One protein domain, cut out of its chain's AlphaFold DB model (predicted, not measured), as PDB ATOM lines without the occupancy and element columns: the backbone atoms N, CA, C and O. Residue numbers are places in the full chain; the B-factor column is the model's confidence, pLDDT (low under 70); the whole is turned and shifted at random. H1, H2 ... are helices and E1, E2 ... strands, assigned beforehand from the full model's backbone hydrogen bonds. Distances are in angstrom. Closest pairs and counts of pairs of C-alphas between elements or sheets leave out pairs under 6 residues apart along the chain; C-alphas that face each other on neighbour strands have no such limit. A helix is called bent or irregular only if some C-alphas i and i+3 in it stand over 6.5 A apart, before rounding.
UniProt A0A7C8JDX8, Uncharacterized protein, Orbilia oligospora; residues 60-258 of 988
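This is residues 60 to 258 of the 988 residues of an uncharacterized protein of Orbilia oligospora (UniProt A0A7C8JDX8). Helices H5, H6 and H7 pack on one another as a core, with H5 and H7 side by side and H6 crossing them; H3 packs on H6, H4 crosses the far side of H5, and H2 packs along part of H6. A tiny two-stranded hairpin, E1 and E2, sits at one end of this cluster, and a long unnamed stretch, residues 72 to 112, joins H1 to H2. The printed part has 199 residues, with seven named helices and two named strands in the order H1 to H6, E1, E2, H7 along the chain; the antiparallel sheet has the order E1 - E2. The class is mostly helix, with under half of the residues in named elements. The whole is compact, with a radius of gyration of the C-alphas of 16.4 A, and rounded, spanning 47 by 42 by 36 A.

E1 is residues 219 to 221 and E2 227 to 229. H6, residues 189 to 210, is the longest helix at 29.8 A, from C-alpha 189 at (480.557, 5.725, 632.222), with a kink of 34 degrees near residue 196. H7 is residues 232 to 248, 24.5 A, ending at C-alpha 248 (498.906, 7.949, 634.947). H5 is residues 165 to 179, 21.2 A; H4 146 to 158, 19.0 A; H3 127 to 138, 16.9 A; H2 113 to 119. H1, residues 68 to 71, begins at C-alpha 68 (474.023, 23.654, 623.688) and is only just irregular: C-alphas 68 and 71 are 6.8 A apart.

The hairpin E1 and E2 is antiparallel at 147 degrees, with N 220 and O 228 within hydrogen-bond range at 2.9 A. The closest C-alphas of H3 and E1, Leu 128 and Tyr 220, are 5.8 A apart. H3 touches H6, with residues 193 to 201 of H6 alone, at a shallow tilt of 17 degrees, opposite ways; their closest C-alphas, those of Ser 138 and Ala 197, are 6.1 A apart. H5 touches H7 at Ile 171 and Gly 242, 6.8 A, at 6 degrees, a shallow tilt, the same way. H5 touches H6 at Val 174 and Leu 194, 5.9 A, with residues 191 to 198 of H6 alone, at a steep tilt of 48 degrees. H6 touches H7 at Ser 195 and Gln 246, 6.2 A. H4 touches H5 at His 151 and Ser 176, 5.2 A, at a steep tilt of 55 degrees. H2 touches H6 at Gln 118 and Gly 207, 6.0 A. H1 touches H3 at Leu 71 and Ser 133, 5.4 A. H4 and H7 are apart. Every O i to N i+4 pair is within hydrogen-bond range in H3, H5 and H7, against 2 of 3 in H2, 8 of 9 in H4 and 15 of 18 in H6; H1 is too short for one.

The C-alphas farthest apart, Thr 92 and Thr 214, are 47.1 A apart. The printed part has no cut. The link from H1 to H2 is long, with 41 residues. Mean pLDDT of the printed part is 77.7; 59 residues are under 70, among them 60 to 71, 86 to 97 and 110 to 123.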
ATOM      1  N   LYS A  60     475.138   5.444 619.967       54.53
ATOM      2  CA  LYS A  60     473.880   5.794 620.617       54.53
ATOM      3  C   LYS A  60     473.565   7.251 620.284       54.53
ATOM      4  O   LYS A  60     474.355   8.147 620.569       54.53
ATOM      5  N   ASP A  61     472.416   7.483 619.655       42.53
ATOM      6  CA  ASP A  61     471.829   8.818 619.522       42.53
ATOM      7  C   ASP A  61     471.425   9.308 620.925       42.53
ATOM      8  O   ASP A  61     470.268   9.198 621.327       42.53
ATOM      9  N   ASP A  62     472.385   9.794 621.714       44.41
ATOM     10  CA  ASP A  62     472.091  10.391 623.018       44.41
ATOM     11  C   ASP A  62     471.327  11.708 622.775       44.41
ATOM     12  O   ASP A  62     471.908  12.741 622.430       44.41
ATOM     13  N   GLN A  63     469.998  11.652 622.931       44.16
ATOM     14  CA  GLN A  63     469.096  12.812 622.993       44.16
ATOM     15  C   GLN A  63     469.224  13.592 624.321       44.16
ATOM     16  O   GLN A  63     468.620  14.650 624.465       44.16
ATOM     17  N   GLU A  64     470.029  13.104 625.271       45.69
ATOM     18  CA  GLU A  64     470.193  13.637 626.637       45.69
ATOM     19  C   GLU A  64     471.534  14.368 626.848       45.69
ATOM     20  O   GLU A  64     472.072  14.453 627.951       45.69
ATOM     21  N   ILE A  65     472.123  14.906 625.780       47.88
ATOM     22  CA  ILE A  65     473.305  15.767 625.903       47.88
ATOM     23  C   ILE A  65     472.832  17.127 626.430       47.88
ATOM     24  O   ILE A  65     471.797  17.610 625.965       47.88
ATOM     25  N   PRO A  66     473.552  17.756 627.382       46.06
ATOM     26  CA  PRO A  66     473.198  19.078 627.871       46.06
ATOM     27  C   PRO A  66     472.917  20.014 626.696       46.06
ATOM     28  O   PRO A  66     473.718  20.088 625.765       46.06
ATOM     29  N   ASP A  67     471.768  20.690 626.743       47.56
ATOM     30  CA  ASP A  67     471.365  21.729 625.796       47.56
ATOM     31  C   ASP A  67     472.584  22.603 625.447       47.56
ATOM     32  O   ASP A  67     473.345  22.953 626.353       47.56
ATOM     33  N   ARG A  68     472.801  22.952 624.167       49.03
ATOM     34  CA  ARG A  68     474.023  23.654 623.688       49.03
ATOM     35  C   ARG A  68     474.406  24.880 624.545       49.03
ATOM     36  O   ARG A  68     475.564  25.242 624.657       49.03
ATOM     37  N   LYS A  69     473.441  25.464 625.262       53.59
ATOM     38  CA  LYS A  69     473.610  26.558 626.233       53.59
ATOM     39  C   LYS A  69     474.403  26.234 627.514       53.59
ATOM     40  O   LYS A  69     474.759  27.162 628.234       53.59
ATOM     41  N   VAL A  70     474.655  24.970 627.868       52.19
ATOM     42  CA  VAL A  70     475.239  24.605 629.182       52.19
ATOM     43  C   VAL A  70     476.742  24.911 629.284       52.19
ATOM     44  O   VAL A  70     477.248  25.113 630.388       52.19
ATOM     45  N   LEU A  71     477.454  25.009 628.157       67.31
ATOM     46  CA  LEU A  71     478.876  25.386 628.117       67.31
ATOM     47  C   LEU A  71     479.100  26.886 627.902       67.31
ATOM     48  O   LEU A  71     480.247  27.333 627.899       67.31
ATOM     49  N   SER A  72     478.027  27.671 627.763       74.88
ATOM     50  CA  SER A  72     478.142  29.113 627.578       74.88
ATOM     51  C   SER A  72     478.847  29.750 628.787       74.88
ATOM     52  O   SER A  72     478.477  29.479 629.939       74.88
ATOM     53  N   PRO A  73     479.886  30.572 628.569       81.19
ATOM     54  CA  PRO A  73     480.570  31.264 629.652       81.19
ATOM     55  C   PRO A  73     479.613  32.237 630.352       81.19
ATOM     56  O   PRO A  73     478.792  32.900 629.723       81.19
ATOM     57  N   ALA A  74     479.731  32.326 631.674       84.88
ATOM     58  CA  ALA A  74     478.960  33.247 632.502       84.88
ATOM     59  C   ALA A  74     479.864  33.932 633.528       84.88
ATOM     60  O   ALA A  74     481.005  33.521 633.738       84.88
ATOM     61  N   ALA A  75     479.359  34.983 634.173       88.94
ATOM     62  CA  ALA A  75     480.029  35.632 635.293       88.94
ATOM     63  C   ALA A  75     480.277  34.647 636.454       88.94
ATOM     64  O   ALA A  75     479.434  33.792 636.730       88.94
ATOM     65  N   VAL A  76     481.421  34.769 637.137       89.19
ATOM     66  CA  VAL A  76     481.851  33.814 638.178       89.19
ATOM     67  C   VAL A  76     482.235  34.541 639.465       89.19
ATOM     68  O   VAL A  76     482.944  35.545 639.425       89.19
ATOM     69  N   ASP A  77     481.821  34.007 640.613       91.31
ATOM     70  CA  ASP A  77     482.435  34.304 641.910       91.31
ATOM     71  C   ASP A  77     483.437  33.191 642.252       91.31
ATOM     72  O   ASP A  77     483.093  32.013 642.264       91.31
ATOM     73  N   LEU A  78     484.693  33.557 642.514       91.12
ATOM     74  CA  LEU A  78     485.756  32.589 642.804       91.12
ATOM     75  C   LEU A  78     485.559  31.862 644.144       91.12
ATOM     76  O   LEU A  78     486.182  30.819 644.355       91.12
ATOM     77  N   ASN A  79     484.713  32.395 645.033       89.69
ATOM     78  CA  ASN A  79     484.353  31.760 646.303       89.69
ATOM     79  C   ASN A  79     483.131  30.836 646.186       89.69
ATOM     80  O   ASN A  79     482.867  30.057 647.103       89.69
ATOM     81  N   GLU A  80     482.375  30.916 645.088       92.25
ATOM     82  CA  GLU A  80     481.236  30.035 644.844       92.25
ATOM     83  C   GLU A  80     481.740  28.606 644.607       92.25
ATOM     84  O   GLU A  80     482.633  28.372 643.787       92.25
ATOM     85  N   SER A  81     481.167  27.633 645.322       92.44
ATOM     86  CA  SER A  81     481.544  26.234 645.129       92.44
ATOM     87  C   SER A  81     481.180  25.767 643.720       92.44
ATOM     88  O   SER A  81     480.069  25.986 643.239       92.44
ATOM     89  N   LEU A  82     482.117  25.077 643.071       94.06
ATOM     90  CA  LEU A  82     481.892  24.410 641.787       94.06
ATOM     91  C   LEU A  82     481.371  22.972 641.962       94.06
ATOM     92  O   LEU A  82     481.123  22.285 640.971       94.06
ATOM     93  N   LEU A  83     481.229  22.514 643.210       93.44
ATOM     94  CA  LEU A  83     480.710  21.202 643.579       93.44
ATOM     95  C   LEU A  83     479.234  21.307 643.964       93.44
ATOM     96  O   LEU A  83     478.803  22.263 644.605       93.44
ATOM     97  N   LEU A  84     478.455  20.284 643.620       89.75
ATOM     98  CA  LEU A  84     477.062  20.174 644.044       89.75
ATOM     99  C   LEU A  84     476.947  19.359 645.336       89.75
ATOM    100  O   LEU A  84     477.746  18.462 645.615       89.75
ATOM    101  N   SER A  85     475.907  19.646 646.114       81.81
ATOM    102  CA  SER A  85     475.516  18.784 647.231       81.81
ATOM    103  C   SER A  85     474.654  17.623 646.712       81.81
ATOM    104  O   SER A  85     473.794  17.861 645.858       81.81
ATOM    105  N   PRO A  86     474.847  16.384 647.199       68.06
ATOM    106  CA  PRO A  86     473.943  15.281 646.885       68.06
ATOM    107  C   PRO A  86     472.512  15.643 647.313       68.06
ATOM    108  O   PRO A  86     472.309  16.065 648.448       68.06
ATOM    109  N   GLN A  87     471.519  15.509 646.428       59.72
ATOM    110  CA  GLN A  87     470.118  15.700 646.821       59.72
ATOM    111  C   GLN A  87     469.672  14.548 647.733       59.72
ATOM    112  O   GLN A  87     469.890  13.378 647.408       59.72
ATOM    113  N   GLU A  88     469.032  14.872 648.859       41.94
ATOM    114  CA  GLU A  88     468.403  13.885 649.739       41.94
ATOM    115  C   GLU A  88     467.313  13.123 648.962       41.94
ATOM    116  O   GLU A  88     466.298  13.701 648.583       41.94
ATOM    117  N   GLY A  89     467.522  11.826 648.701       47.03
ATOM    118  CA  GLY A  89     466.468  10.921 648.216       47.03
ATOM    119  C   GLY A  89     466.684  10.209 646.874       47.03
ATOM    120  O   GLY A  89     465.895   9.321 646.561       47.03
ATOM    121  N   ASN A  90     467.740  10.495 646.100       44.44
ATOM    122  CA  ASN A  90     467.994   9.758 644.851       44.44
ATOM    123  C   ASN A  90     468.878   8.517 645.070       44.44
ATOM    124  O   ASN A  90     470.097   8.608 645.174       44.44
ATOM    125  N   ASN A  91     468.196   7.370 645.151       42.66
ATOM    126  CA  ASN A  91     468.632   5.978 644.984       42.66
ATOM    127  C   ASN A  91     470.118   5.646 645.210       42.66
ATOM    128  O   ASN A  91     470.981   5.775 644.344       42.66
ATOM    129  N   THR A  92     470.346   5.046 646.375       42.62
ATOM    130  CA  THR A  92     471.533   4.308 646.803       42.62
ATOM    131  C   THR A  92     471.748   3.028 645.985       42.62
ATOM    132  O   THR A  92     471.605   1.924 646.507       42.62
ATOM    133  N   ASN A  93     472.149   3.143 644.722       48.19
ATOM    134  CA  ASN A  93     473.010   2.109 644.150       48.19
ATOM    135  C   ASN A  93     474.429   2.444 644.607       48.19
ATOM    136  O   ASN A  93     475.162   3.161 643.932       48.19
ATOM    137  N   SER A  94     474.781   2.011 645.819       52.00
ATOM    138  CA  SER A  94     476.150   2.135 646.306       52.00
ATOM    139  C   SER A  94     477.057   1.330 645.381       52.00
ATOM    140  O   SER A  94     476.892   0.114 645.266       52.00
ATOM    141  N   THR A  95     478.017   1.992 644.740       57.19
ATOM    142  CA  THR A  95     479.204   1.303 644.225       57.19
ATOM    143  C   THR A  95     479.861   0.533 645.377       57.19
ATOM    144  O   THR A  95     479.663   0.899 646.541       57.19
ATOM    145  N   GLU A  96     480.666  -0.501 645.105       56.69
ATOM    146  CA  GLU A  96     481.428  -1.196 646.169       56.69
ATOM    147  C   GLU A  96     482.252  -0.206 647.015       56.69
ATOM    148  O   GLU A  96     482.508  -0.425 648.196       56.69
ATOM    149  N   SER A  97     482.607   0.926 646.409       62.31
ATOM    150  CA  SER A  97     483.362   2.029 646.984       62.31
ATOM    151  C   SER A  97     482.566   3.103 647.745       62.31
ATOM    152  O   SER A  97     483.164   3.978 648.382       62.31
ATOM    153  N   GLY A  98     481.231   3.091 647.673       76.62
ATOM    154  CA  GLY A  98     480.371   4.112 648.290       76.62
ATOM    155  C   GLY A  98     480.583   5.535 647.748       76.62
ATOM    156  O   GLY A  98     480.270   6.508 648.435       76.62
ATOM    157  N   CYS A  99     481.150   5.683 646.548       87.69
ATOM    158  CA  CYS A  99     481.491   6.974 645.952       87.69
ATOM    159  C   CYS A  99     480.309   7.550 645.160       87.69
ATOM    160  O   CYS A  99     479.894   6.982 644.152       87.69
ATOM    161  N   SER A 100     479.817   8.731 645.549       86.94
ATOM    162  CA  SER A 100     478.670   9.383 644.892       86.94
ATOM    163  C   SER A 100     478.933   9.800 643.442       86.94
ATOM    164  O   SER A 100     477.993   9.959 642.667       86.94
ATOM    165  N   ASN A 101     480.201   9.987 643.066       89.19
ATOM    166  CA  ASN A 101     480.601  10.401 641.722       89.19
ATOM    167  C   ASN A 101     480.863   9.227 640.764       89.19
ATOM    168  O   ASN A 101     480.999   9.459 639.565       89.19
ATOM    169  N   LEU A 102     480.905   7.985 641.264       88.44
ATOM    170  CA  LEU A 102     481.019   6.775 640.437       88.44
ATOM    171  C   LEU A 102     479.673   6.081 640.185       88.44
ATOM    172  O   LEU A 102     479.629   5.002 639.600       88.44
ATOM    173  N   VAL A 103     478.572   6.718 640.582       84.69
ATOM    174  CA  VAL A 103     477.212   6.270 640.276       84.69
ATOM    175  C   VAL A 103     476.783   6.829 638.919       84.69
ATOM    176  O   VAL A 103     477.022   8.000 638.606       84.69
ATOM    177  N   GLU A 104     476.152   5.984 638.103       81.62
ATOM    178  CA  GLU A 104     475.604   6.382 636.806       81.62
ATOM    179  C   GLU A 104     474.428   7.345 636.977       81.62
ATOM    180  O   GLU A 104     473.525   7.123 637.783       81.62
ATOM    181  N   ARG A 105     474.490   8.463 636.248       79.44
ATOM    182  CA  ARG A 105     473.543   9.577 636.321       79.44
ATOM    183  C   ARG A 105     473.239  10.060 634.906       79.44
ATOM    184  O   ARG A 105     474.112  10.003 634.038       79.44
ATOM    185  N   GLU A 106     472.040  10.609 634.732       68.00
ATOM    186  CA  GLU A 106     471.508  11.159 633.471       68.00
ATOM    187  C   GLU A 106     472.482  12.146 632.788       68.00
ATOM    188  O   GLU A 106     472.607  12.177 631.576       68.00
ATOM    189  N   TYR A 107     473.289  12.879 633.563       66.69
ATOM    190  CA  TYR A 107     474.187  13.933 633.063       66.69
ATOM    191  C   TYR A 107     475.657  13.495 632.876       66.69
ATOM    192  O   TYR A 107     476.564  14.326 632.954       66.69
ATOM    193  N   THR A 108     475.929  12.201 632.669       72.00
ATOM    194  CA  THR A 108     477.299  11.678 632.471       72.00
ATOM    195  C   THR A 108     477.710  11.662 630.994       72.00
ATOM    196  O   THR A 108     477.137  10.950 630.171       72.00
ATOM    197  N   TRP A 109     478.755  12.428 630.656       72.00
ATOM    198  CA  TRP A 109     479.238  12.611 629.279       72.00
ATOM    199  C   TRP A 109     480.611  11.972 629.035       72.00
ATOM    200  O   TRP A 109     481.519  12.108 629.854       72.00
ATOM    201  N   LEU A 110     480.764  11.295 627.886       63.59
ATOM    202  CA  LEU A 110     481.953  10.499 627.544       63.59
ATOM    203  C   LEU A 110     482.893  11.128 626.508       63.59
ATOM    204  O   LEU A 110     484.100  10.918 626.611       63.59
ATOM    205  N   ARG A 111     482.397  11.858 625.492       58.09
ATOM    206  CA  ARG A 111     483.281  12.439 624.450       58.09
ATOM    207  C   ARG A 111     482.694  13.571 623.588       58.09
ATOM    208  O   ARG A 111     483.465  14.385 623.089       58.09
ATOM    209  N   ARG A 112     481.370  13.641 623.386       51.88
ATOM    210  CA  ARG A 112     480.751  14.548 622.390       51.88
ATOM    211  C   ARG A 112     480.990  16.044 622.656       51.88
ATOM    212  O   ARG A 112     481.264  16.774 621.712       51.88
ATOM    213  N   VAL A 113     481.067  16.446 623.926       54.97
ATOM    214  CA  VAL A 113     481.358  17.831 624.352       54.97
ATOM    215  C   VAL A 113     482.675  18.392 623.792       54.97
ATOM    216  O   VAL A 113     482.794  19.598 623.613       54.97
ATOM    217  N   PHE A 114     483.673  17.560 623.469       57.72
ATOM    218  CA  PHE A 114     484.944  18.076 622.942       57.72
ATOM    219  C   PHE A 114     484.802  18.736 621.564       57.72
ATOM    220  O   PHE A 114     485.536  19.678 621.274       57.72
ATOM    221  N   LEU A 115     483.865  18.263 620.731       52.75
ATOM    222  CA  LEU A 115     483.567  18.878 619.433       52.75
ATOM    223  C   LEU A 115     482.813  20.203 619.610       52.75
ATOM    224  O   LEU A 115     483.083  21.157 618.886       52.75
ATOM    225  N   ASP A 116     481.930  20.276 620.608       54.00
ATOM    226  CA  ASP A 116     481.138  21.474 620.902       54.00
ATOM    227  C   ASP A 116     482.008  22.594 621.513       54.00
ATOM    228  O   ASP A 116     481.901  23.748 621.102       54.00
ATOM    229  N   ILE A 117     482.961  22.263 622.400       57.69
ATOM    230  CA  ILE A 117     483.886  23.243 623.013       57.69
ATOM    231  C   ILE A 117     484.696  24.009 621.961       57.69
ATOM    232  O   ILE A 117     484.945  25.196 622.143       57.69
ATOM    233  N   GLN A 118     485.128  23.360 620.876       53.50
ATOM    234  CA  GLN A 118     485.906  24.031 619.825       53.50
ATOM    235  C   GLN A 118     485.042  24.915 618.917       53.50
ATOM    236  O   GLN A 118     485.539  25.912 618.396       53.50
ATOM    237  N   ALA A 119     483.768  24.562 618.729       51.38
ATOM    238  CA  ALA A 119     482.842  25.294 617.869       51.38
ATOM    239  C   ALA A 119     482.223  26.530 618.552       51.38
ATOM    240  O   ALA A 119     481.810  27.455 617.856       51.38
ATOM    241  N   GLU A 120     482.172  26.560 619.888       53.88
ATOM    242  CA  GLU A 120     481.424  27.563 620.667       53.88
ATOM    243  C   GLU A 120     482.302  28.469 621.557       53.88
ATOM    244  O   GLU A 120     481.799  29.083 622.497       53.88
ATOM    245  N   ILE A 121     483.611  28.587 621.288       62.66
ATOM    246  CA  ILE A 121     484.477  29.517 622.038       62.66
ATOM    247  C   ILE A 121     484.005  30.959 621.807       62.66
ATOM    248  O   ILE A 121     484.242  31.538 620.743       62.66
ATOM    249  N   ASP A 122     483.398  31.571 622.824       69.25
ATOM    250  CA  ASP A 122     483.047  32.987 622.791       69.25
ATOM    251  C   ASP A 122     484.273  33.827 623.157       69.25
ATOM    252  O   ASP A 122     484.660  33.962 624.321       69.25
ATOM    253  N   GLN A 123     484.886  34.426 622.139       68.75
ATOM    254  CA  GLN A 123     486.085  35.253 622.269       68.75
ATOM    255  C   GLN A 123     485.889  36.485 623.170       68.75
ATOM    256  O   GLN A 123     486.867  37.069 623.636       68.75
ATOM    257  N   ASN A 124     484.646  36.883 623.459       75.00
ATOM    258  CA  ASN A 124     484.364  38.011 624.347       75.00
ATOM    259  C   ASN A 124     484.561  37.670 625.830       75.00
ATOM    260  O   ASN A 124     484.700  38.581 626.658       75.00
ATOM    261  N   TRP A 125     484.595  36.380 626.175       80.62
ATOM    262  CA  TRP A 125     484.715  35.909 627.549       80.62
ATOM    263  C   TRP A 125     486.126  35.416 627.876       80.62
ATOM    264  O   TRP A 125     486.728  34.670 627.102       80.62
ATOM    265  N   PRO A 126     486.665  35.758 629.061       85.88
ATOM    266  CA  PRO A 126     487.943  35.216 629.494       85.88
ATOM    267  C   PRO A 126     487.923  33.691 629.664       85.88
ATOM    268  O   PRO A 126     486.898  33.075 629.966       85.88
ATOM    269  N   MET A 127     489.101  33.083 629.546       85.06
ATOM    270  CA  MET A 127     489.320  31.640 629.699       85.06
ATOM    271  C   MET A 127     488.744  31.064 631.007       85.06
ATOM    272  O   MET A 127     488.163  29.983 630.998       85.06
ATOM    273  N   LEU A 128     488.871  31.772 632.134       88.75
ATOM    274  CA  LEU A 128     488.407  31.259 633.430       88.75
ATOM    275  C   LEU A 128     486.883  31.131 633.519       88.75
ATOM    276  O   LEU A 128     486.389  30.207 634.163       88.75
ATOM    277  N   ASN A 129     486.138  32.002 632.836       90.69
ATOM    278  CA  ASN A 129     484.680  31.925 632.777       90.69
ATOM    279  C   ASN A 129     484.220  30.658 632.034       90.69
ATOM    280  O   ASN A 129     483.283  29.998 632.475       90.69
ATOM    281  N   HIS A 130     484.934  30.256 630.979       86.38
ATOM    282  CA  HIS A 130     484.689  28.988 630.287       86.38
ATOM    283  C   HIS A 130     485.044  27.776 631.157       86.38
ATOM    284  O   HIS A 130     484.272  26.822 631.235       86.38
ATOM    285  N   ILE A 131     486.183  27.819 631.861       89.44
ATOM    286  CA  ILE A 131     486.579  26.748 632.791       89.44
ATOM    287  C   ILE A 131     485.526  26.567 633.890       89.44
ATOM    288  O   ILE A 131     485.179  25.431 634.217       89.44
ATOM    289  N   ALA A 132     484.968  27.657 634.424       90.75
ATOM    290  CA  ALA A 132     483.886  27.589 635.402       90.75
ATOM    291  C   ALA A 132     482.636  26.914 634.822       90.75
ATOM    292  O   ALA A 132     482.070  26.039 635.477       90.75
ATOM    293  N   SER A 133     482.232  27.269 633.597       86.88
ATOM    294  CA  SER A 133     481.101  26.628 632.916       86.88
ATOM    295  C   SER A 133     481.337  25.133 632.705       86.88
ATOM    296  O   SER A 133     480.447  24.344 633.006       86.88
ATOM    297  N   ILE A 134     482.548  24.712 632.314       86.69
ATOM    298  CA  ILE A 134     482.920  23.287 632.223       86.69
ATOM    299  C   ILE A 134     482.770  22.594 633.588       86.69
ATOM    300  O   ILE A 134     482.165  21.522 633.676       86.69
ATOM    301  N   CYS A 135     483.268  23.209 634.667       90.56
ATOM    302  CA  CYS A 135     483.146  22.656 636.020       90.56
ATOM    303  C   CYS A 135     481.675  22.521 636.441       90.56
ATOM    304  O   CYS A 135     481.264  21.454 636.890       90.56
ATOM    305  N   LYS A 136     480.850  23.556 636.246       87.69
ATOM    306  CA  LYS A 136     479.419  23.522 636.600       87.69
ATOM    307  C   LYS A 136     478.644  22.512 635.742       87.69
ATOM    308  O   LYS A 136     477.832  21.751 636.269       87.69
ATOM    309  N   ALA A 137     478.948  22.431 634.445       82.69
ATOM    310  CA  ALA A 137     478.354  21.475 633.510       82.69
ATOM    311  C   ALA A 137     478.666  20.014 633.867       82.69
ATOM    312  O   ALA A 137     477.868  19.124 633.584       82.69
ATOM    313  N   SER A 138     479.804  19.756 634.520       86.75
ATOM    314  CA  SER A 138     480.177  18.408 634.963       86.75
ATOM    315  C   SER A 138     479.310  17.859 636.104       86.75
ATOM    316  O   SER A 138     479.245  16.648 636.278       86.75
ATOM    317  N   ARG A 139     478.624  18.714 636.879       88.25
ATOM    318  CA  ARG A 139     477.740  18.306 637.992       88.25
ATOM    319  C   ARG A 139     478.389  17.320 638.985       88.25
ATOM    320  O   ARG A 139     477.755  16.369 639.460       88.25
ATOM    321  N   ILE A 140     479.659  17.545 639.313       91.25
ATOM    322  CA  ILE A 140     480.401  16.736 640.292       91.25
ATOM    323  C   ILE A 140     479.912  17.048 641.706       91.25
ATOM    324  O   ILE A 140     479.660  18.203 642.055       91.25
ATOM    325  N   TYR A 141     479.717  16.003 642.507       91.69
ATOM    326  CA  TYR A 141     479.220  16.100 643.876       91.69
ATOM    327  C   TYR A 141     480.370  16.165 644.871       91.69
ATOM    328  O   TYR A 141     481.405  15.537 644.657       91.69
ATOM    329  N   ARG A 142     480.154  16.836 646.002       92.69
ATOM    330  CA  ARG A 142     481.024  16.678 647.171       92.69
ATOM    331  C   ARG A 142     480.826  15.279 647.763       92.69
ATOM    332  O   ARG A 142     479.761  14.989 648.317       92.69
ATOM    333  N   CYS A 143     481.818  14.403 647.625       90.25
ATOM    334  CA  CYS A 143     481.713  13.007 648.041       90.25
ATOM    335  C   CYS A 143     481.865  12.873 649.559       90.25
ATOM    336  O   CYS A 143     482.766  13.451 650.150       90.25
ATOM    337  N   GLN A 144     481.026  12.060 650.202       89.00
ATOM    338  CA  GLN A 144     481.110  11.798 651.649       89.00
ATOM    339  C   GLN A 144     481.758  10.442 651.980       89.00
ATOM    340  O   GLN A 144     481.797  10.041 653.141       89.00
ATOM    341  N   SER A 145     482.269   9.716 650.975       88.38
ATOM    342  CA  SER A 145     482.951   8.436 651.203       88.38
ATOM    343  C   SER A 145     484.227   8.656 652.030       88.38
ATOM    344  O   SER A 145     485.084   9.437 651.602       88.38
ATOM    345  N   PRO A 146     484.413   7.953 653.167       89.50
ATOM    346  CA  PRO A 146     485.602   8.109 654.009       89.50
ATOM    347  C   PRO A 146     486.922   7.880 653.259       89.50
ATOM    348  O   PRO A 146     487.908   8.562 653.518       89.50
ATOM    349  N   ILE A 147     486.934   6.956 652.290       89.44
ATOM    350  CA  ILE A 147     488.121   6.646 651.478       89.44
ATOM    351  C   ILE A 147     488.438   7.800 650.519       89.44
ATOM    352  O   ILE A 147     489.594   8.197 650.385       89.44
ATOM    353  N   CYS A 148     487.418   8.367 649.865       91.38
ATOM    354  CA  CYS A 148     487.600   9.542 649.011       91.38
ATOM    355  C   CYS A 148     488.089  10.746 649.821       91.38
ATOM    356  O   CYS A 148     488.951  11.471 649.342       91.38
ATOM    357  N   GLN A 149     487.599  10.924 651.050       92.88
ATOM    358  CA  GLN A 149     488.029  11.999 651.947       92.88
ATOM    359  C   GLN A 149     489.488  11.847 652.405       92.88
ATOM    360  O   GLN A 149     490.223  12.833 652.466       92.88
ATOM    361  N   GLU A 150     489.955  10.619 652.646       92.94
ATOM    362  CA  GLU A 150     491.371  10.364 652.936       92.94
ATOM    363  C   GLU A 150     492.264  10.717 651.734       92.94
ATOM    364  O   GLU A 150     493.238  11.456 651.873       92.94
ATOM    365  N   HIS A 151     491.897  10.279 650.525       92.38
ATOM    366  CA  HIS A 151     492.620  10.676 649.311       92.38
ATOM    367  C   HIS A 151     492.528  12.181 649.039       92.38
ATOM    368  O   HIS A 151     493.502  12.780 648.593       92.38
ATOM    369  N   HIS A 152     491.384  12.808 649.322       93.75
ATOM    370  CA  HIS A 152     491.209  14.252 649.201       93.75
ATOM    371  C   HIS A 152     492.237  14.983 650.065       93.75
ATOM    372  O   HIS A 152     492.921  15.877 649.574       93.75
ATOM    373  N   LYS A 153     492.400  14.582 651.332       93.56
ATOM    374  CA  LYS A 153     493.403  15.163 652.233       93.56
ATOM    375  C   LYS A 153     494.830  14.976 651.710       93.56
ATOM    376  O   LYS A 153     495.613  15.916 651.721       93.56
ATOM    377  N   GLN A 154     495.152  13.789 651.198       91.19
ATOM    378  CA  GLN A 154     496.472  13.516 650.618       91.19
ATOM    379  C   GLN A 154     496.768  14.402 649.399       91.19
ATOM    380  O   GLN A 154     497.870  14.929 649.262       91.19
ATOM    381  N   LEU A 155     495.787  14.584 648.514       92.69
ATOM    382  CA  LEU A 155     495.916  15.448 647.341       92.69
ATOM    383  C   LEU A 155     495.996  16.933 647.721       92.69
ATOM    384  O   LEU A 155     496.730  17.687 647.076       92.69
ATOM    385  N   ASP A 156     495.294  17.342 648.779       92.31
ATOM    386  CA  ASP A 156     495.335  18.703 649.320       92.31
ATOM    387  C   ASP A 156     496.748  19.111 649.769       92.31
ATOM    388  O   ASP A 156     497.162  20.246 649.535       92.31
ATOM    389  N   ASP A 157     497.537  18.177 650.301       87.62
ATOM    390  CA  ASP A 157     498.930  18.427 650.698       87.62
ATOM    391  C   ASP A 157     499.895  18.566 649.497       87.62
ATOM    392  O   ASP A 157     500.986  19.138 649.617       87.62
ATOM    393  N   ILE A 158     499.516  18.042 648.325       87.50
ATOM    394  CA  ILE A 158     500.397  17.907 647.153       87.50
ATOM    395  C   ILE A 158     500.143  18.991 646.102       87.50
ATOM    396  O   ILE A 158     501.099  19.514 645.511       87.50
ATOM    397  N   LEU A 159     498.877  19.319 645.835       89.25
ATOM    398  CA  LEU A 159     498.499  20.281 644.800       89.25
ATOM    399  C   LEU A 159     498.907  21.711 645.187       89.25
ATOM    400  O   LEU A 159     498.651  22.140 646.316       89.25
ATOM    401  N   PRO A 160     499.486  22.494 644.257       84.94
ATOM    402  CA  PRO A 160     499.882  23.866 644.545       84.94
ATOM    403  C   PRO A 160     498.664  24.730 644.919       84.94
ATOM    404  O   PRO A 160     497.558  24.482 644.431       84.94
ATOM    405  N   PRO A 161     498.843  25.753 645.773       89.56
ATOM    406  CA  PRO A 161     497.795  26.731 646.036       89.56
ATOM    407  C   PRO A 161     497.562  27.618 644.804       89.56
ATOM    408  O   PRO A 161     498.481  27.859 644.018       89.56
ATOM    409  N   CYS A 162     496.346  28.141 644.655       92.50
ATOM    410  CA  CYS A 162     495.997  29.117 643.623       92.50
ATOM    411  C   CYS A 162     494.972  30.130 644.149       92.50
ATOM    412  O   CYS A 162     494.326  29.897 645.170       92.50
ATOM    413  N   ASP A 163     494.786  31.223 643.407       91.75
ATOM    414  CA  ASP A 163     493.845  32.300 643.747       91.75
ATOM    415  C   ASP A 163     492.370  31.927 643.471       91.75
ATOM    416  O   ASP A 163     491.483  32.771 643.578       91.75
ATOM    417  N   TRP A 164     492.086  30.664 643.121       94.44
ATOM    418  CA  TRP A 164     490.734  30.139 642.913       94.44
ATOM    419  C   TRP A 164     490.506  28.843 643.717       94.44
ATOM    420  O   TRP A 164     490.543  27.741 643.158       94.44
ATOM    421  N   PRO A 165     490.263  28.949 645.038       94.31
ATOM    422  CA  PRO A 165     490.152  27.792 645.927       94.31
ATOM    423  C   PRO A 165     489.069  26.792 645.507       94.31
ATOM    424  O   PRO A 165     489.320  25.590 645.533       94.31
ATOM    425  N   ALA A 166     487.909  27.273 645.045       95.38
ATOM    426  CA  ALA A 166     486.809  26.416 644.601       95.38
ATOM    427  C   ALA A 166     487.178  25.537 643.390       95.38
ATOM    428  O   ALA A 166     486.762  24.383 643.309       95.38
ATOM    429  N   PHE A 167     487.995  26.047 642.462       95.88
ATOM    430  CA  PHE A 167     488.510  25.263 641.335       95.88
ATOM    431  C   PHE A 167     489.526  24.212 641.773       95.88
ATOM    432  O   PHE A 167     489.486  23.068 641.317       95.88
ATOM    433  N   ARG A 168     490.421  24.582 642.691       95.69
ATOM    434  CA  ARG A 168     491.374  23.634 643.268       95.69
ATOM    435  C   ARG A 168     490.654  22.493 643.991       95.69
ATOM    436  O   ARG A 168     491.001  21.338 643.766       95.69
ATOM    437  N   GLU A 169     489.645  22.812 644.800       95.94
ATOM    438  CA  GLU A 169     488.795  21.825 645.481       95.94
ATOM    439  C   GLU A 169     488.091  20.907 644.472       95.94
ATOM    440  O   GLU A 169     488.119  19.689 644.623       95.94
ATOM    441  N   TRP A 170     487.542  21.472 643.392       96.56
ATOM    442  CA  TRP A 170     486.895  20.695 642.336       96.56
ATOM    443  C   TRP A 170     487.844  19.654 641.721       96.56
ATOM    444  O   TRP A 170     487.477  18.486 641.620       96.56
ATOM    445  N   ILE A 171     489.083  20.034 641.382       96.00
ATOM    446  CA  ILE A 171     490.087  19.104 640.826       96.00
ATOM    447  C   ILE A 171     490.445  17.998 641.824       96.00
ATOM    448  O   ILE A 171     490.550  16.832 641.430       96.00
ATOM    449  N   ILE A 172     490.611  18.341 643.106       95.69
ATOM    450  CA  ILE A 172     490.883  17.358 644.162       95.69
ATOM    451  C   ILE A 172     489.736  16.351 644.259       95.69
ATOM    452  O   ILE A 172     489.998  15.151 644.276       95.69
ATOM    453  N   GLU A 173     488.486  16.816 644.283       95.69
ATOM    454  CA  GLU A 173     487.291  15.968 644.371       95.69
ATOM    455  C   GLU A 173     487.181  15.010 643.174       95.69
ATOM    456  O   GLU A 173     486.923  13.817 643.353       95.69
ATOM    457  N   VAL A 174     487.440  15.496 641.951       93.88
ATOM    458  CA  VAL A 174     487.442  14.649 640.745       93.88
ATOM    459  C   VAL A 174     488.462  13.522 640.885       93.88
ATOM    460  O   VAL A 174     488.129  12.348 640.716       93.88
ATOM    461  N   CYS A 175     489.709  13.865 641.209       93.19
ATOM    462  CA  CYS A 175     490.801  12.900 641.261       93.19
ATOM    463  C   CYS A 175     490.687  11.950 642.464       93.19
ATOM    464  O   CYS A 175     490.922  10.751 642.311       93.19
ATOM    465  N   SER A 176     490.273  12.429 643.641       93.75
ATOM    466  CA  SER A 176     490.104  11.600 644.846       93.75
ATOM    467  C   SER A 176     489.027  10.526 644.659       93.75
ATOM    468  O   SER A 176     489.210   9.378 645.084       93.75
ATOM    469  N   CYS A 177     487.946  10.855 643.944       91.81
ATOM    470  CA  CYS A 177     486.892   9.914 643.568       91.81
ATOM    471  C   CYS A 177     487.369   8.840 642.578       91.81
ATOM    472  O   CYS A 177     486.804   7.748 642.551       91.81
ATOM    473  N   GLN A 178     488.425   9.114 641.805       90.94
ATOM    474  CA  GLN A 178     488.992   8.177 640.832       90.94
ATOM    475  C   GLN A 178     490.075   7.260 641.411       90.94
ATOM    476  O   GLN A 178     490.171   6.115 640.972       90.94
ATOM    477  N   ILE A 179     490.875   7.716 642.386       88.94
ATOM    478  CA  ILE A 179     491.993   6.929 642.958       88.94
ATOM    479  C   ILE A 179     491.523   5.566 643.469       88.94
ATOM    480  O   ILE A 179     492.184   4.549 643.252       88.94
ATOM    481  N   GLN A 180     490.373   5.549 644.137       77.25
ATOM    482  CA  GLN A 180     489.836   4.349 644.769       77.25
ATOM    483  C   GLN A 180     489.249   3.342 643.760       77.25
ATOM    484  O   GLN A 180     489.140   2.162 644.079       77.25
ATOM    485  N   ALA A 181     488.925   3.786 642.536       81.88
ATOM    486  CA  ALA A 181     488.165   2.991 641.581       81.88
ATOM    487  C   ALA A 181     488.924   1.701 641.191       81.88
ATOM    488  O   ALA A 181     490.013   1.779 640.583       81.88
ATOM    489  N   PRO A 182     488.369   0.505 641.480       79.50
ATOM    490  CA  PRO A 182     488.933  -0.752 641.016       79.50
ATOM    491  C   PRO A 182     488.886  -0.820 639.489       79.50
ATOM    492  O   PRO A 182     488.110  -0.131 638.831       79.50
ATOM    493  N   TYR A 183     489.707  -1.688 638.897       76.31
ATOM    494  CA  TYR A 183     489.846  -1.787 637.440       76.31
ATOM    495  C   TYR A 183     488.506  -1.943 636.696       76.31
ATOM    496  O   TYR A 183     488.339  -1.371 635.621       76.31
ATOM    497  N   ALA A 184     487.553  -2.686 637.268       74.62
ATOM    498  CA  ALA A 184     486.216  -2.848 636.699       74.62
ATOM    499  C   ALA A 184     485.438  -1.518 636.647       74.62
ATOM    500  O   ALA A 184     484.854  -1.194 635.614       74.62
ATOM    501  N   GLU A 185     485.502  -0.712 637.714       78.00
ATOM    502  CA  GLU A 185     484.868   0.611 637.777       78.00
ATOM    503  C   GLU A 185     485.542   1.621 636.833       78.00
ATOM    504  O   GLU A 185     484.870   2.497 636.291       78.00
ATOM    505  N   ARG A 186     486.840   1.466 636.531       82.56
ATOM    506  CA  ARG A 186     487.567   2.348 635.588       82.56
ATOM    507  C   ARG A 186     487.065   2.286 634.142       82.56
ATOM    508  O   ARG A 186     487.424   3.137 633.334       82.56
ATOM    509  N   LEU A 187     486.272   1.272 633.802       77.31
ATOM    510  CA  LEU A 187     485.651   1.111 632.483       77.31
ATOM    511  C   LEU A 187     484.178   1.551 632.462       77.31
ATOM    512  O   LEU A 187     483.500   1.339 631.462       77.31
ATOM    513  N   THR A 188     483.669   2.142 633.544       81.81
ATOM    514  CA  THR A 188     482.273   2.596 633.637       81.81
ATOM    515  C   THR A 188     482.094   4.011 633.092       81.81
ATOM    516  O   THR A 188     483.041   4.805 633.068       81.81
ATOM    517  N   ARG A 189     480.861   4.364 632.689       82.12
ATOM    518  CA  ARG A 189     480.557   5.725 632.222       82.12
ATOM    519  C   ARG A 189     480.916   6.816 633.245       82.12
ATOM    520  O   ARG A 189     481.547   7.791 632.837       82.12
ATOM    521  N   PRO A 190     480.595   6.674 634.547       86.94
ATOM    522  CA  PRO A 190     480.904   7.694 635.553       86.94
ATOM    523  C   PRO A 190     482.399   7.967 635.715       86.94
ATOM    524  O   PRO A 190     482.812   9.123 635.757       86.94
ATOM    525  N   TYR A 191     483.227   6.917 635.739       87.94
ATOM    526  CA  TYR A 191     484.675   7.087 635.852       87.94
ATOM    527  C   TYR A 191     485.250   7.858 634.660       87.94
ATOM    528  O   TYR A 191     486.063   8.769 634.835       87.94
ATOM    529  N   VAL A 192     484.808   7.512 633.447       83.00
ATOM    530  CA  VAL A 192     485.257   8.186 632.225       83.00
ATOM    531  C   VAL A 192     484.734   9.621 632.173       83.00
ATOM    532  O   VAL A 192     485.475  10.503 631.760       83.00
ATOM    533  N   HIS A 193     483.524   9.895 632.664       86.25
ATOM    534  CA  HIS A 193     482.995  11.254 632.783       86.25
ATOM    535  C   HIS A 193     483.876  12.160 633.664       86.25
ATOM    536  O   HIS A 193     484.203  13.271 633.246       86.25
ATOM    537  N   LEU A 194     484.338  11.672 634.823       89.56
ATOM    538  CA  LEU A 194     485.291  12.401 635.675       89.56
ATOM    539  C   LEU A 194     486.595  12.712 634.927       89.56
ATOM    540  O   LEU A 194     487.080  13.844 634.955       89.56
ATOM    541  N   SER A 195     487.130  11.736 634.187       86.44
ATOM    542  CA  SER A 195     488.293  11.960 633.325       86.44
ATOM    543  C   SER A 195     488.020  13.017 632.258       86.44
ATOM    544  O   SER A 195     488.828  13.927 632.066       86.44
ATOM    545  N   CYS A 196     486.887  12.916 631.571       81.19
ATOM    546  CA  CYS A 196     486.511  13.804 630.479       81.19
ATOM    547  C   CYS A 196     486.292  15.244 630.941       81.19
ATOM    548  O   CYS A 196     486.662  16.156 630.207       81.19
ATOM    549  N   ALA A 197     485.796  15.460 632.160       86.00
ATOM    550  CA  ALA A 197     485.636  16.795 632.730       86.00
ATOM    551  C   ALA A 197     486.984  17.530 632.881       86.00
ATOM    552  O   ALA A 197     487.095  18.699 632.516       86.00
ATOM    553  N   VAL A 198     488.036  16.839 633.340       87.75
ATOM    554  CA  VAL A 198     489.401  17.406 633.416       87.75
ATOM    555  C   VAL A 198     489.980  17.612 632.019       87.75
ATOM    556  O   VAL A 198     490.572  18.646 631.714       87.75
ATOM    557  N   LEU A 199     489.796  16.629 631.138       79.94
ATOM    558  CA  LEU A 199     490.344  16.670 629.786       79.94
ATOM    559  C   LEU A 199     489.694  17.757 628.926       79.94
ATOM    560  O   LEU A 199     490.384  18.342 628.099       79.94
ATOM    561  N   ALA A 200     488.421  18.088 629.146       79.56
ATOM    562  CA  ALA A 200     487.734  19.184 628.465       79.56
ATOM    563  C   ALA A 200     488.493  20.514 628.600       79.56
ATOM    564  O   ALA A 200     488.600  21.265 627.633       79.56
ATOM    565  N   MET A 201     489.102  20.768 629.761       82.75
ATOM    566  CA  MET A 201     489.927  21.960 629.994       82.75
ATOM    567  C   MET A 201     491.212  21.940 629.159       82.75
ATOM    568  O   MET A 201     491.633  22.974 628.649       82.75
ATOM    569  N   ASN A 202     491.821  20.765 628.975       78.44
ATOM    570  CA  ASN A 202     492.995  20.604 628.118       78.44
ATOM    571  C   ASN A 202     492.671  20.907 626.646       78.44
ATOM    572  O   ASN A 202     493.395  21.649 625.987       78.44
ATOM    573  N   TRP A 203     491.549  20.378 626.150       73.69
ATOM    574  CA  TRP A 203     491.068  20.645 624.790       73.69
ATOM    575  C   TRP A 203     490.710  22.115 624.579       73.69
ATOM    576  O   TRP A 203     491.000  22.669 623.521       73.69
ATOM    577  N   PHE A 204     490.130  22.759 625.591       76.31
ATOM    578  CA  PHE A 204     489.852  24.190 625.556       76.31
ATOM    579  C   PHE A 204     491.136  25.027 625.441       76.31
ATOM    580  O   PHE A 204     491.213  25.918 624.598       76.31
ATOM    581  N   LEU A 205     492.169  24.709 626.230       76.00
ATOM    582  CA  LEU A 205     493.474  25.376 626.146       76.00
ATOM    583  C   LEU A 205     494.128  25.202 624.766       76.00
ATOM    584  O   LEU A 205     494.672  26.163 624.226       76.00
ATOM    585  N   GLU A 206     494.025  24.015 624.166       70.62
ATOM    586  CA  GLU A 206     494.503  23.776 622.797       70.62
ATOM    587  C   GLU A 206     493.711  24.607 621.774       70.62
ATOM    588  O   GLU A 206     494.295  25.227 620.887       70.62
ATOM    589  N   GLY A 207     492.385  24.683 621.925       66.06
ATOM    590  CA  GLY A 207     491.530  25.535 621.098       66.06
ATOM    591  C   GLY A 207     491.954  27.004 621.157       66.06
ATOM    592  O   GLY A 207     492.107  27.640 620.119       66.06
ATOM    593  N   LEU A 208     492.246  27.531 622.348       66.00
ATOM    594  CA  LEU A 208     492.755  28.900 622.518       66.00
ATOM    595  C   LEU A 208     494.129  29.112 621.871       66.00
ATOM    596  O   LEU A 208     494.385  30.175 621.308       66.00
ATOM    597  N   LYS A 209     495.007  28.108 621.927       63.44
ATOM    598  CA  LYS A 209     496.300  28.137 621.234       63.44
ATOM    599  C   LYS A 209     496.130  28.219 619.713       63.44
ATOM    600  O   LYS A 209     496.870  28.959 619.065       63.44
ATOM    601  N   LEU A 210     495.159  27.495 619.152       57.16
ATOM    602  CA  LEU A 210     494.861  27.493 617.713       57.16
ATOM    603  C   LEU A 210     494.128  28.767 617.255       57.16
ATOM    604  O   LEU A 210     494.392  29.264 616.168       57.16
ATOM    605  N   VAL A 211     493.256  29.340 618.092       52.84
ATOM    606  CA  VAL A 211     492.398  30.504 617.768       52.84
ATOM    607  C   VAL A 211     493.078  31.856 618.085       52.84
ATOM    608  O   VAL A 211     492.423  32.892 618.138       52.84
ATOM    609  N   ARG A 212     494.418  31.873 618.192       56.19
ATOM    610  CA  ARG A 212     495.281  33.013 618.583       56.19
ATOM    611  C   ARG A 212     495.231  33.288 620.102       56.19
ATOM    612  O   ARG A 212     494.174  33.471 620.696       56.19
ATOM    613  N   TYR A 213     496.404  33.401 620.746       52.19
ATOM    614  CA  TYR A 213     496.559  33.637 622.202       52.19
ATOM    615  C   TYR A 213     495.958  34.955 622.735       52.19
ATOM    616  O   TYR A 213     496.090  35.250 623.924       52.19
ATOM    617  N   THR A 214     495.317  35.766 621.893       50.78
ATOM    618  CA  THR A 214     494.759  37.083 622.238       50.78
ATOM    619  C   THR A 214     493.713  37.018 623.356       50.78
ATOM    620  O   THR A 214     493.570  37.985 624.104       50.78
ATOM    621  N   ASN A 215     493.056  35.867 623.546       53.38
ATOM    622  CA  ASN A 215     491.987  35.694 624.538       53.38
ATOM    623  C   ASN A 215     492.433  35.074 625.873       53.38
ATOM    624  O   ASN A 215     491.652  35.041 626.830       53.38
ATOM    625  N   VAL A 216     493.694  34.639 626.002       65.31
ATOM    626  CA  VAL A 216     494.252  34.197 627.294       65.31
ATOM    627  C   VAL A 216     494.642  35.430 628.109       65.31
ATOM    628  O   VAL A 216     495.811  35.774 628.281       65.31
ATOM    629  N   THR A 217     493.632  36.151 628.589       68.50
ATOM    630  CA  THR A 217     493.834  37.285 629.491       68.50
ATOM    631  C   THR A 217     493.966  36.777 630.925       68.50
ATOM    632  O   THR A 217     493.218  35.901 631.354       68.50
ATOM    633  N   ALA A 218     494.901  37.339 631.693       77.44
ATOM    634  CA  ALA A 218     495.043  37.081 633.131       77.44
ATOM    635  C   ALA A 218     493.923  37.780 633.933       77.44
ATOM    636  O   ALA A 218     494.193  38.527 634.874       77.44
ATOM    637  N   LYS A 219     492.673  37.634 633.479       85.81
ATOM    638  CA  LYS A 219     491.472  38.268 634.022       85.81
ATOM    639  C   LYS A 219     490.280  37.310 633.954       85.81
ATOM    640  O   LYS A 219     490.262  36.409 633.122       85.81
ATOM    641  N   TYR A 220     489.269  37.539 634.782       90.81
ATOM    642  CA  TYR A 220     487.951  36.902 634.687       90.81
ATOM    643  C   TYR A 220     486.846  37.954 634.815       90.81
ATOM    644  O   TYR A 220     487.099  39.055 635.307       90.81
ATOM    645  N   ILE A 221     485.640  37.633 634.349       91.81
ATOM    646  CA  ILE A 221     484.451  38.473 634.539       91.81
ATOM    647  C   ILE A 221     483.707  37.998 635.789       91.81
ATOM    648  O   ILE A 221     483.294  36.836 635.859       91.81
ATOM    649  N   ASN A 222     483.549  38.886 636.769       93.19
ATOM    650  CA  ASN A 222     482.832  38.602 638.013       93.19
ATOM    651  C   ASN A 222     481.314  38.848 637.885       93.19
ATOM    652  O   ASN A 222     480.826  39.275 636.838       93.19
ATOM    653  N   LEU A 223     480.563  38.617 638.970       91.44
ATOM    654  CA  LEU A 223     479.105  38.822 639.020       91.44
ATOM    655  C   LEU A 223     478.651  40.274 638.763       91.44
ATOM    656  O   LEU A 223     477.514  40.469 638.342       91.44
ATOM    657  N   SER A 224     479.509  41.281 638.970       90.62
ATOM    658  CA  SER A 224     479.222  42.682 638.608       90.62
ATOM    659  C   SER A 224     479.552  43.016 637.145       90.62
ATOM    660  O   SER A 224     479.325  44.145 636.715       90.62
ATOM    661  N   GLY A 225     480.060  42.058 636.362       89.25
ATOM    662  CA  GLY A 225     480.479  42.265 634.973       89.25
ATOM    663  C   GLY A 225     481.871  42.895 634.828       89.25
ATOM    664  O   GLY A 225     482.297  43.215 633.717       89.25
ATOM    665  N   GLU A 226     482.605  43.069 635.926       90.69
ATOM    666  CA  GLU A 226     483.936  43.670 635.950       90.69
ATOM    667  C   GLU A 226     485.019  42.649 635.585       90.69
ATOM    668  O   GLU A 226     484.998  41.495 636.018       90.69
ATOM    669  N   LYS A 227     486.016  43.092 634.808       89.62
ATOM    670  CA  LYS A 227     487.188  42.283 634.441       89.62
ATOM    671  C   LYS A 227     488.269  42.390 635.520       89.62
ATOM    672  O   LYS A 227     489.061  43.334 635.504       89.62
ATOM    673  N   ILE A 228     488.336  41.411 636.416       92.44
ATOM    674  CA  ILE A 228     489.264  41.381 637.556       92.44
ATOM    675  C   ILE A 228     490.535  40.596 637.198       92.44
ATOM    676  O   ILE A 228     490.416  39.510 636.633       92.44
ATOM    677  N   PRO A 229     491.747  41.103 637.505       90.56
ATOM    678  CA  PRO A 229     492.995  40.377 637.283       90.56
ATOM    679  C   PRO A 229     493.192  39.214 638.263       90.56
ATOM    680  O   PRO A 229     492.813  39.302 639.426       90.56
ATOM    681  N   ILE A 230     493.844  38.145 637.803       90.44
ATOM    682  CA  ILE A 230     494.153  36.956 638.608       90.44
ATOM    683  C   ILE A 230     495.428  36.276 638.109       90.44
ATOM    684  O   ILE A 230     495.736  36.309 636.913       90.44
ATOM    685  N   ASN A 231     496.176  35.638 639.010       90.19
ATOM    686  CA  ASN A 231     497.337  34.851 638.623       90.19
ATOM    687  C   ASN A 231     496.911  33.527 637.974       90.19
ATOM    688  O   ASN A 231     496.525  32.568 638.641       90.19
ATOM    689  N   LEU A 232     497.011  33.472 636.648       90.19
ATOM    690  CA  LEU A 232     496.577  32.323 635.860       90.19
ATOM    691  C   LEU A 232     497.543  31.129 635.932       90.19
ATOM    692  O   LEU A 232     497.118  29.989 635.756       90.19
ATOM    693  N   TYR A 233     498.830  31.358 636.214       91.19
ATOM    694  CA  TYR A 233     499.842  30.299 636.155       91.19
ATOM    695  C   TYR A 233     499.552  29.126 637.117       91.19
ATOM    696  O   TYR A 233     499.498  27.993 636.639       91.19
ATOM    697  N   PRO A 234     499.267  29.334 638.421       92.50
ATOM    698  CA  PRO A 234     498.910  28.236 639.324       92.50
ATOM    699  C   PRO A 234     497.649  27.464 638.911       92.50
ATOM    700  O   PRO A 234     497.562  26.264 639.148       92.50
ATOM    701  N   ILE A 235     496.679  28.123 638.269       92.69
ATOM    702  CA  ILE A 235     495.462  27.469 637.762       92.69
ATOM    703  C   ILE A 235     495.827  26.525 636.613       92.69
ATOM    704  O   ILE A 235     495.420  25.362 636.612       92.69
ATOM    705  N   CYS A 236     496.660  26.986 635.678       90.56
ATOM    706  CA  CYS A 236     497.194  26.138 634.620       90.56
ATOM    707  C   CYS A 236     498.043  24.982 635.165       90.56
ATOM    708  O   CYS A 236     497.960  23.891 634.617       90.56
ATOM    709  N   GLU A 237     498.811  25.174 636.245       90.69
ATOM    710  CA  GLU A 237     499.557  24.088 636.906       90.69
ATOM    711  C   GLU A 237     498.633  23.016 637.509       90.69
ATOM    712  O   GLU A 237     498.959  21.829 637.484       90.69
ATOM    713  N   ILE A 238     497.472  23.408 638.034       93.12
ATOM    714  CA  ILE A 238     496.479  22.471 638.575       93.12
ATOM    715  C   ILE A 238     495.806  21.683 637.445       93.12
ATOM    716  O   ILE A 238     495.719  20.457 637.529       93.12
ATOM    717  N   ILE A 239     495.387  22.360 636.367       90.88
ATOM    718  CA  ILE A 239     494.900  21.695 635.142       90.88
ATOM    719  C   ILE A 239     495.984  20.736 634.643       90.88
ATOM    720  O   ILE A 239     495.700  19.578 634.320       90.88
ATOM    721  N   TYR A 240     497.238  21.201 634.684       88.50
ATOM    722  CA  TYR A 240     498.408  20.452 634.277       88.50
ATOM    723  C   TYR A 240     498.552  19.112 634.997       88.50
ATOM    724  O   TYR A 240     498.614  18.024 634.411       88.50
ATOM    725  N   TRP A 241     498.552  19.205 636.317       90.38
ATOM    726  CA  TRP A 241     498.592  18.056 637.197       90.38
ATOM    727  C   TRP A 241     497.393  17.122 636.974       90.38
ATOM    728  O   TRP A 241     497.580  15.908 636.878       90.38
ATOM    729  N   GLY A 242     496.186  17.674 636.800       89.88
ATOM    730  CA  GLY A 242     494.958  16.908 636.586       89.88
ATOM    731  C   GLY A 242     495.010  16.016 635.343       89.88
ATOM    732  O   GLY A 242     494.645  14.844 635.411       89.88
ATOM    733  N   VAL A 243     495.512  16.503 634.205       85.69
ATOM    734  CA  VAL A 243     495.659  15.651 633.003       85.69
ATOM    735  C   VAL A 243     496.771  14.619 633.190       85.69
ATOM    736  O   VAL A 243     496.605  13.467 632.785       85.69
ATOM    737  N   GLY A 244     497.876  14.994 633.846       83.19
ATOM    738  CA  GLY A 244     498.939  14.053 634.212       83.19
ATOM    739  C   GLY A 244     498.407  12.889 635.056       83.19
ATOM    740  O   GLY A 244     498.719  11.728 634.777       83.19
ATOM    741  N   PHE A 245     497.519  13.180 636.010       87.12
ATOM    742  CA  PHE A 245     496.783  12.182 636.788       87.12
ATOM    743  C   PHE A 245     495.958  11.251 635.888       87.12
ATOM    744  O   PHE A 245     496.024  10.028 636.045       87.12
ATOM    745  N   GLN A 246     495.212  11.794 634.918       84.75
ATOM    746  CA  GLN A 246     494.392  10.974 634.014       84.75
ATOM    747  C   GLN A 246     495.254  10.000 633.201       84.75
ATOM    748  O   GLN A 246     494.932   8.813 633.090       84.75
ATOM    749  N   ILE A 247     496.382  10.476 632.674       77.94
ATOM    750  CA  ILE A 247     497.326   9.666 631.892       77.94
ATOM    751  C   ILE A 247     497.963   8.576 632.758       77.94
ATOM    752  O   ILE A 247     498.047   7.421 632.322       77.94
ATOM    753  N   HIS A 248     498.369   8.913 633.986       80.19
ATOM    754  CA  HIS A 248     498.906   7.949 634.947       80.19
ATOM    755  C   HIS A 248     497.878   6.864 635.303       80.19
ATOM    756  O   HIS A 248     498.213   5.680 635.338       80.19
ATOM    757  N   SER A 249     496.610   7.250 635.454       78.81
ATOM    758  CA  SER A 249     495.495   6.351 635.782       78.81
ATOM    759  C   SER A 249     495.088   5.408 634.639       78.81
ATOM    760  O   SER A 249     494.219   4.553 634.820       78.81
ATOM    761  N   GLY A 250     495.742   5.513 633.475       70.94
ATOM    762  CA  GLY A 250     495.533   4.648 632.314       70.94
ATOM    763  C   GLY A 250     494.670   5.265 631.214       70.94
ATOM    764  O   GLY A 250     494.539   4.660 630.152       70.94
ATOM    765  N   ASN A 251     494.156   6.488 631.396       68.44
ATOM    766  CA  ASN A 251     493.310   7.191 630.421       68.44
ATOM    767  C   ASN A 251     494.138   7.867 629.314       68.44
ATOM    768  O   ASN A 251     493.910   9.013 628.927       68.44
ATOM    769  N   ARG A 252     495.117   7.135 628.769       58.09
ATOM    770  CA  ARG A 252     496.061   7.615 627.743       58.09
ATOM    771  C   ARG A 252     495.398   7.950 626.409       58.09
ATOM    772  O   ARG A 252     496.015   8.598 625.571       58.09
ATOM    773  N   MET A 253     494.157   7.509 626.204       53.62
ATOM    774  CA  MET A 253     493.391   7.779 624.989       53.62
ATOM    775  C   MET A 253     493.167   9.273 624.758       53.62
ATOM    776  O   MET A 253     493.025   9.677 623.622       53.62
ATOM    777  N   PHE A 254     493.171  10.101 625.797       50.88
ATOM    778  CA  PHE A 254     492.904  11.531 625.648       50.88
ATOM    779  C   PHE A 254     494.163  12.403 625.743       50.88
ATOM    780  O   PHE A 254     494.092  13.609 625.528       50.88
ATOM    781  N   GLY A 255     495.325  11.793 626.005       47.97
ATOM    782  CA  GLY A 255     496.640  12.438 625.984       47.97
ATOM    783  C   GLY A 255     497.184  12.601 624.564       47.97
ATOM    784  O   GLY A 255     498.334  12.274 624.309       47.97
ATOM    785  N   HIS A 256     496.349  13.034 623.618       48.47
ATOM    786  CA  HIS A 256     496.744  13.229 622.218       48.47
ATOM    787  C   HIS A 256     497.602  14.488 621.993       48.47
ATOM    788  O   HIS A 256     498.009  14.743 620.863       48.47
ATOM    789  N   LEU A 257     497.852  15.284 623.037       56.00
ATOM    790  CA  LEU A 257     498.316  16.663 622.918       56.00
ATOM    791  C   LEU A 257     499.588  16.884 623.736       56.00
ATOM    792  O   LEU A 257     499.639  16.580 624.925       56.00
ATOM    793  N   GLU A 258     500.618  17.421 623.089       58.16
ATOM    794  CA  GLU A 258     501.905  17.733 623.704       58.16
ATOM    795  C   GLU A 258     501.794  19.009 624.549       58.16
ATOM    796  O   GLU A 258     501.791  20.125 624.027       58.16
TER     797      GLU A 258